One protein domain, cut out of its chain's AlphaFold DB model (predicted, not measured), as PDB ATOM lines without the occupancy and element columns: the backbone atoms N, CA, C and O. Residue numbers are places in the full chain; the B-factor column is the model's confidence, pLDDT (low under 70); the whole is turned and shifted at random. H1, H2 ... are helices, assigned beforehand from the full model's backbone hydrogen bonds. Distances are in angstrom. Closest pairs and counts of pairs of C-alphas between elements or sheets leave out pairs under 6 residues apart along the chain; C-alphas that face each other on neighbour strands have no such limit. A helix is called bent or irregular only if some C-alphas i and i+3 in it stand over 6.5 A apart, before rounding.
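What this domain is: This is residues 31 to 83 of the 265 residues of an uncharacterized protein of Moraxellaceae bacterium 17A (UniProt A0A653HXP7). Two long helices, H1 and H3, cross steeply, with the later part of H3 passing H1 near its middle, and between them the chain swings out in a loop that holds the short helix H2. The 53 printed residues have three named helices in the order H1, H2, H3 and no named strand: all helix. The whole is elongated, 36 by 21 by 19 A, and only just loose, close to compact, with a radius of gyration of the C-alphas of 12.4 A.

How they stand to each other: H1, residues 34 to 50, has a kink of 39 degrees near residue 44 and is only just irregular, with C-alphas 45 and 48 6.9 A apart. H2, residues 52 to 55, and H1 meet only through their tight link. H3, residues 62 to 82, touches H1 with residues 73 to 77 alone; the closest C-alphas, of Ile 42 and His 76, are 6.8 A apart. H1 and H3 run opposite ways at a steep tilt of 64 degrees. H2 and H3 are close but not clearly touching, the closest C-alphas, of Trp 54 and Lys 65, being 7.4 A apart. Every O i to N i+4 pair is within hydrogen-bond range in H3, 10 of 13 in H1, and H2 is too short for one.

Where its parts are: H1 runs 23.4 A from C-alpha 34 at (-16.840, 32.838, -47.261). H2 spans 5.2 A. H3 runs 30.1 A to C-alpha 82 at (-29.740, 25.552, -50.013).

The domain as a whole: The C-alphas farthest apart, of Gly 33 and Glu 59, are 36.6 A apart. The printed part has no cut and no long link, and no printed residue is under 70 in pLDDT.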
ATOM      1  N   ARG A  31      -9.840  34.330 -42.223       87.06
ATOM      2  CA  ARG A  31     -10.472  35.451 -41.484       87.06
ATOM      3  C   ARG A  31     -11.429  36.329 -42.309       87.06
ATOM      4  O   ARG A  31     -12.325  36.932 -41.747       87.06
ATOM      5  N   LYS A  32     -11.201  36.459 -43.618       88.62
ATOM      6  CA  LYS A  32     -12.077  37.179 -44.563       88.62
ATOM      7  C   LYS A  32     -12.577  36.236 -45.663       88.62
ATOM      8  O   LYS A  32     -12.506  36.561 -46.845       88.62
ATOM      9  N   GLY A  33     -12.881  35.003 -45.275       91.38
ATOM     10  CA  GLY A  33     -13.350  33.936 -46.149       91.38
ATOM     11  C   GLY A  33     -14.864  33.954 -46.310       91.38
ATOM     12  O   GLY A  33     -15.549  34.846 -45.808       91.38
ATOM     13  N   LYS A  34     -15.398  32.931 -46.983       91.06
ATOM     14  CA  LYS A  34     -16.840  32.838 -47.261       91.06
ATOM     15  C   LYS A  34     -17.702  32.813 -45.990       91.06
ATOM     16  O   LYS A  34     -18.758  33.434 -45.984       91.06
ATOM     17  N   ILE A  35     -17.250  32.163 -44.909       92.25
ATOM     18  CA  ILE A  35     -18.012  32.120 -43.645       92.25
ATOM     19  C   ILE A  35     -18.209  33.526 -43.070       92.25
ATOM     20  O   ILE A  35     -19.322  33.884 -42.701       92.25
ATOM     21  N   GLU A  36     -17.150  34.337 -43.031       92.69
ATOM     22  CA  GLU A  36     -17.222  35.705 -42.504       92.69
ATOM     23  C   GLU A  36     -18.169  36.581 -43.337       92.69
ATOM     24  O   GLU A  36     -18.908  37.403 -42.793       92.69
ATOM     25  N   ASN A  37     -18.198  36.375 -44.655       92.69
ATOM     26  CA  ASN A  37     -19.136  37.076 -45.527       92.69
ATOM     27  C   ASN A  37     -20.586  36.720 -45.169       92.69
ATOM     28  O   ASN A  37     -21.381  37.628 -44.932       92.69
ATOM     29  N   TYR A  38     -20.914  35.429 -45.029       93.62
ATOM     30  CA  TYR A  38     -22.253  35.011 -44.598       93.62
ATOM     31  C   TYR A  38     -22.617  35.540 -43.208       93.62
ATOM     32  O   TYR A  38     -23.750  35.972 -43.009       93.62
ATOM     33  N   ILE A  39     -21.672  35.559 -42.257       93.94
ATOM     34  CA  ILE A  39     -21.901  36.130 -40.921       93.94
ATOM     35  C   ILE A  39     -22.377  37.579 -41.029       93.94
ATOM     36  O   ILE A  39     -23.416  37.936 -40.466       93.94
ATOM     37  N   ASN A  40     -21.640  38.399 -41.780       93.81
ATOM     38  CA  ASN A  40     -21.964  39.809 -41.956       93.81
ATOM     39  C   ASN A  40     -23.294  39.996 -42.695       93.81
ATOM     40  O   ASN A  40     -24.131  40.787 -42.259       93.81
ATOM     41  N   GLU A  41     -23.520  39.256 -43.779       93.81
ATOM     42  CA  GLU A  41     -24.757  39.362 -44.550       93.81
ATOM     43  C   GLU A  41     -25.992  38.985 -43.736       93.81
ATOM     44  O   GLU A  41     -26.948  39.759 -43.691       93.81
ATOM     45  N   ILE A  42     -25.961  37.840 -43.053       95.19
ATOM     46  CA  ILE A  42     -27.084  37.364 -42.242       95.19
ATOM     47  C   ILE A  42     -27.360  38.332 -41.090       95.19
ATOM     48  O   ILE A  42     -28.521  38.640 -40.801       95.19
ATOM     49  N   PHE A  43     -26.309  38.847 -40.445       94.56
ATOM     50  CA  PHE A  43     -26.481  39.798 -39.357       94.56
ATOM     51  C   PHE A  43     -27.170  41.082 -39.827       94.56
ATOM     52  O   PHE A  43     -28.202  41.467 -39.272       94.56
ATOM     53  N   TRP A  44     -26.621  41.736 -40.853       95.31
ATOM     54  CA  TRP A  44     -27.115  43.039 -41.289       95.31
ATOM     55  C   TRP A  44     -28.469  42.950 -41.985       95.31
ATOM     56  O   TRP A  44     -29.325  43.787 -41.704       95.31
ATOM     57  N   LYS A  45     -28.692  41.940 -42.838       94.56
ATOM     58  CA  LYS A  45     -29.936  41.808 -43.614       94.56
ATOM     59  C   LYS A  45     -31.107  41.262 -42.792       94.56
ATOM     60  O   LYS A  45     -32.236  41.665 -43.053       94.56
ATOM     61  N   HIS A  46     -30.858  40.386 -41.811       92.38
ATOM     62  CA  HIS A  46     -31.931  39.633 -41.138       92.38
ATOM     63  C   HIS A  46     -31.941  39.788 -39.618       92.38
ATOM     64  O   HIS A  46     -32.956  40.175 -39.031       92.38
ATOM     65  N   LEU A  47     -30.822  39.496 -38.949       92.06
ATOM     66  CA  LEU A  47     -30.804  39.470 -37.482       92.06
ATOM     67  C   LEU A  47     -31.017  40.864 -36.885       92.06
ATOM     68  O   LEU A  47     -31.825  41.012 -35.974       92.06
ATOM     69  N   SER A  48     -30.355  41.893 -37.416       91.81
ATOM     70  CA  SER A  48     -30.418  43.258 -36.875       91.81
ATOM     71  C   SER A  48     -31.856  43.794 -36.752       91.81
ATOM     72  O   SER A  48     -32.197  44.423 -35.750       91.81
ATOM     73  N   GLY A  49     -32.725  43.467 -37.716       91.44
ATOM     74  CA  GLY A  49     -34.133  43.872 -37.740       91.44
ATOM     75  C   GLY A  49     -35.071  43.021 -36.877       91.44
ATOM     76  O   GLY A  49     -36.190  43.441 -36.591       91.44
ATOM     77  N   SER A  50     -34.633  41.844 -36.423       90.31
ATOM     78  CA  SER A  50     -35.451  40.883 -35.667       90.31
ATOM     79  C   SER A  50     -35.063  40.791 -34.185       90.31
ATOM     80  O   SER A  50     -35.449  39.844 -33.504       90.31
ATOM     81  N   MET A  51     -34.332  41.781 -33.650       91.06
ATOM     82  CA  MET A  51     -33.809  41.750 -32.273       91.06
ATOM     83  C   MET A  51     -34.847  42.016 -31.173       91.06
ATOM     84  O   MET A  51     -34.630  41.616 -30.029       91.06
ATOM     85  N   LYS A  52     -35.986  42.637 -31.499       92.88
ATOM     86  CA  LYS A  52     -36.994  43.054 -30.509       92.88
ATOM     87  C   LYS A  52     -37.430  41.929 -29.544       92.88
ATOM     88  O   LYS A  52     -37.307  42.145 -28.340       92.88
ATOM     89  N   PRO A  53     -37.824  40.720 -30.003       90.75
ATOM     90  CA  PRO A  53     -38.244  39.643 -29.100       90.75
ATOM     91  C   PRO A  53     -37.140  39.175 -28.141       90.75
ATOM     92  O   PRO A  53     -37.421  38.689 -27.054       90.75
ATOM     93  N   TRP A  54     -35.872  39.327 -28.529       90.44
ATOM     94  CA  TRP A  54     -34.719  38.905 -27.732       90.44
ATOM     95  C   TRP A  54     -34.337  39.941 -26.673       90.44
ATOM     96  O   TRP A  54     -33.854  39.580 -25.595       90.44
ATOM     97  N   ILE A  55     -34.543  41.223 -26.994       90.06
ATOM     98  CA  ILE A  55     -34.340  42.358 -26.086       90.06
ATOM     99  C   ILE A  55     -35.427  42.363 -25.006       90.06
ATOM    100  O   ILE A  55     -35.115  42.570 -23.839       90.06
ATOM    101  N   GLU A  56     -36.676  42.094 -25.390       93.88
ATOM    102  CA  GLU A  56     -37.844  42.138 -24.497       93.88
ATOM    103  C   GLU A  56     -38.038  40.864 -23.649       93.88
ATOM    104  O   GLU A  56     -38.884  40.838 -22.758       93.88
ATOM    105  N   ASP A  57     -37.256  39.809 -23.882       89.06
ATOM    106  CA  ASP A  57     -37.277  38.583 -23.074       89.06
ATOM    107  C   ASP A  57     -36.464  38.761 -21.780       89.06
ATOM    108  O   ASP A  57     -35.257  38.560 -21.761       89.06
ATOM    109  N   TYR A  58     -37.082  39.141 -20.668       86.12
ATOM    110  CA  TYR A  58     -36.350  39.350 -19.405       86.12
ATOM    111  C   TYR A  58     -36.159  38.075 -18.568       86.12
ATOM    112  O   TYR A  58     -35.436  38.098 -17.573       86.12
ATOM    113  N   GLU A  59     -36.787  36.963 -18.956       89.81
ATOM    114  CA  GLU A  59     -36.851  35.740 -18.148       89.81
ATOM    115  C   GLU A  59     -35.763  34.726 -18.526       89.81
ATOM    116  O   GLU A  59     -35.255  33.985 -17.676       89.81
ATOM    117  N   THR A  60     -35.364  34.687 -19.799       89.88
ATOM    118  CA  THR A  60     -34.361  33.729 -20.274       89.88
ATOM    119  C   THR A  60     -32.938  34.190 -19.957       89.88
ATOM    120  O   THR A  60     -32.531  35.311 -20.261       89.88
ATOM    121  N   SER A  61     -32.116  33.282 -19.425       91.50
ATOM    122  CA  SER A  61     -30.699  33.562 -19.179       91.50
ATOM    123  C   SER A  61     -29.921  33.865 -20.467       91.50
ATOM    124  O   SER A  61     -30.185  33.294 -21.529       91.50
ATOM    125  N   ASN A  62     -28.881  34.700 -20.356       89.88
ATOM    126  CA  ASN A  62     -28.039  35.081 -21.495       89.88
ATOM    127  C   ASN A  62     -27.445  33.874 -22.249       89.88
ATOM    128  O   ASN A  62     -27.461  33.870 -23.475       89.88
ATOM    129  N   ASP A  63     -26.995  32.823 -21.552       92.38
ATOM    130  CA  ASP A  63     -26.469  31.599 -22.190       92.38
ATOM    131  C   ASP A  63     -27.527  30.888 -23.056       92.38
ATOM    132  O   ASP A  63     -27.260  30.490 -24.193       92.38
ATOM    133  N   LYS A  64     -28.764  30.770 -22.556       92.81
ATOM    134  CA  LYS A  64     -29.865  30.154 -23.309       92.81
ATOM    135  C   LYS A  64     -30.245  30.996 -24.527       92.81
ATOM    136  O   LYS A  64     -30.448  30.430 -25.605       92.81
ATOM    137  N   LYS A  65     -30.283  32.325 -24.379       91.44
ATOM    138  CA  LYS A  65     -30.531  33.253 -25.492       91.44
ATOM    139  C   LYS A  65     -29.457  33.151 -26.566       91.44
ATOM    140  O   LYS A  65     -29.796  32.954 -27.727       91.44
ATOM    141  N   GLN A  66     -28.179  33.199 -26.189       91.62
ATOM    142  CA  GLN A  66     -27.057  33.073 -27.124       91.62
ATOM    143  C   GLN A  66     -27.120  31.755 -27.903       91.62
ATOM    144  O   GLN A  66     -27.015  31.758 -29.125       91.62
ATOM    145  N   LYS A  67     -27.388  30.628 -27.229       94.00
ATOM    146  CA  LYS A  67     -27.580  29.330 -27.901       94.00
ATOM    147  C   LYS A  67     -28.746  29.338 -28.888       94.00
ATOM    148  O   LYS A  67     -28.668  28.686 -29.925       94.00
ATOM    149  N   SER A  68     -29.836  30.023 -28.557       93.06
ATOM    150  CA  SER A  68     -30.996  30.135 -29.442       93.06
ATOM    151  C   SER A  68     -30.717  31.027 -30.652       93.06
ATOM    152  O   SER A  68     -30.989  30.617 -31.776       93.06
ATOM    153  N   LEU A  69     -30.077  32.178 -30.438       93.00
ATOM    154  CA  LEU A  69     -29.624  33.076 -31.501       93.00
ATOM    155  C   LEU A  69     -28.637  32.392 -32.448       93.00
ATOM    156  O   LEU A  69     -28.758  32.539 -33.658       93.00
ATOM    157  N   LEU A  70     -27.708  31.585 -31.924       94.25
ATOM    158  CA  LEU A  70     -26.799  30.792 -32.753       94.25
ATOM    159  C   LEU A  70     -27.558  29.801 -33.640       94.25
ATOM    160  O   LEU A  70     -27.259  29.704 -34.823       94.25
ATOM    161  N   ARG A  71     -28.569  29.095 -33.114       94.81
ATOM    162  CA  ARG A  71     -29.416  28.226 -33.953       94.81
ATOM    163  C   ARG A  71     -30.167  29.025 -35.012       94.81
ATOM    164  O   ARG A  71     -30.211  28.606 -36.158       94.81
ATOM    165  N   TYR A  72     -30.714  30.178 -34.639       94.06
ATOM    166  CA  TYR A  72     -31.424  31.053 -35.567       94.06
ATOM    167  C   TYR A  72     -30.516  31.570 -36.692       94.06
ATOM    168  O   TYR A  72     -30.925  31.598 -37.850       94.06
ATOM    169  N   PHE A  73     -29.263  31.904 -36.377       94.94
ATOM    170  CA  PHE A  73     -28.237  32.219 -37.369       94.94
ATOM    171  C   PHE A  73     -27.957  31.026 -38.295       94.94
ATOM    172  O   PHE A  73     -27.959  31.190 -39.511       94.94
ATOM    173  N   ILE A  74     -27.756  29.828 -37.733       94.38
ATOM    174  CA  ILE A  74     -27.503  28.613 -38.520       94.38
ATOM    175  C   ILE A  74     -28.664  28.311 -39.468       94.38
ATOM    176  O   ILE A  74     -28.406  27.930 -40.600       94.38
ATOM    177  N   PHE A  75     -29.914  28.535 -39.058       93.56
ATOM    178  CA  PHE A  75     -31.059  28.354 -39.953       93.56
ATOM    179  C   PHE A  75     -31.008  29.298 -41.154       93.56
ATOM    180  O   PHE A  75     -31.183  28.836 -42.271       93.56
ATOM    181  N   HIS A  76     -30.670  30.579 -40.971       93.69
ATOM    182  CA  HIS A  76     -30.453  31.463 -42.123       93.69
ATOM    183  C   HIS A  76     -29.307  30.976 -42.996       93.69
ATOM    184  O   HIS A  76     -29.435  30.959 -44.211       93.69
ATOM    185  N   LEU A  77     -28.186  30.582 -42.384       93.62
ATOM    186  CA  LEU A  77     -27.043  30.082 -43.134       93.62
ATOM    187  C   LEU A  77     -27.420  28.863 -43.979       93.62
ATOM    188  O   LEU A  77     -27.000  28.787 -45.122       93.62
ATOM    189  N   GLN A  78     -28.223  27.943 -43.444       90.81
ATOM    190  CA  GLN A  78     -28.731  26.801 -44.201       90.81
ATOM    191  C   GLN A  78     -29.575  27.252 -45.397       90.81
ATOM    192  O   GLN A  78     -29.275  26.838 -46.506       90.81
ATOM    193  N   GLU A  79     -30.522  28.176 -45.213       89.50
ATOM    194  CA  GLU A  79     -31.325  28.708 -46.329       89.50
ATOM    195  C   GLU A  79     -30.452  29.364 -47.417       89.50
ATOM    196  O   GLU A  79     -30.682  29.163 -48.605       89.50
ATOM    197  N   TYR A  80     -29.407  30.105 -47.029       89.62
ATOM    198  CA  TYR A  80     -28.441  30.682 -47.974       89.62
ATOM    199  C   TYR A  80     -27.629  29.630 -48.738       89.62
ATOM    200  O   TYR A  80     -27.172  29.908 -49.841       89.62
ATOM    201  N   LEU A  81     -27.380  28.466 -48.136       89.50
ATOM    202  CA  LEU A  81     -26.616  27.382 -48.755       89.50
ATOM    203  C   LEU A  81     -27.497  26.464 -49.605       89.50
ATOM    204  O   LEU A  81     -26.998  25.831 -50.531       89.50
ATOM    205  N   ASP A  82     -28.789  26.396 -49.300       86.88
ATOM    206  CA  ASP A  82     -29.740  25.552 -50.013       86.88
ATOM    207  C   ASP A  82     -30.174  26.170 -51.351       86.88
ATOM    208  O   ASP A  82     -30.577  25.429 -52.243       86.88
ATOM    209  N   ILE A  83     -30.063  27.492 -51.529       82.88
ATOM    210  CA  ILE A  83     -30.448  28.209 -52.756       82.88
ATOM    211  C   ILE A  83     -29.250  28.347 -53.712       82.88
ATOM    212  O   ILE A  83     -28.153  28.734 -53.307       82.88
TER     213      ILE A  83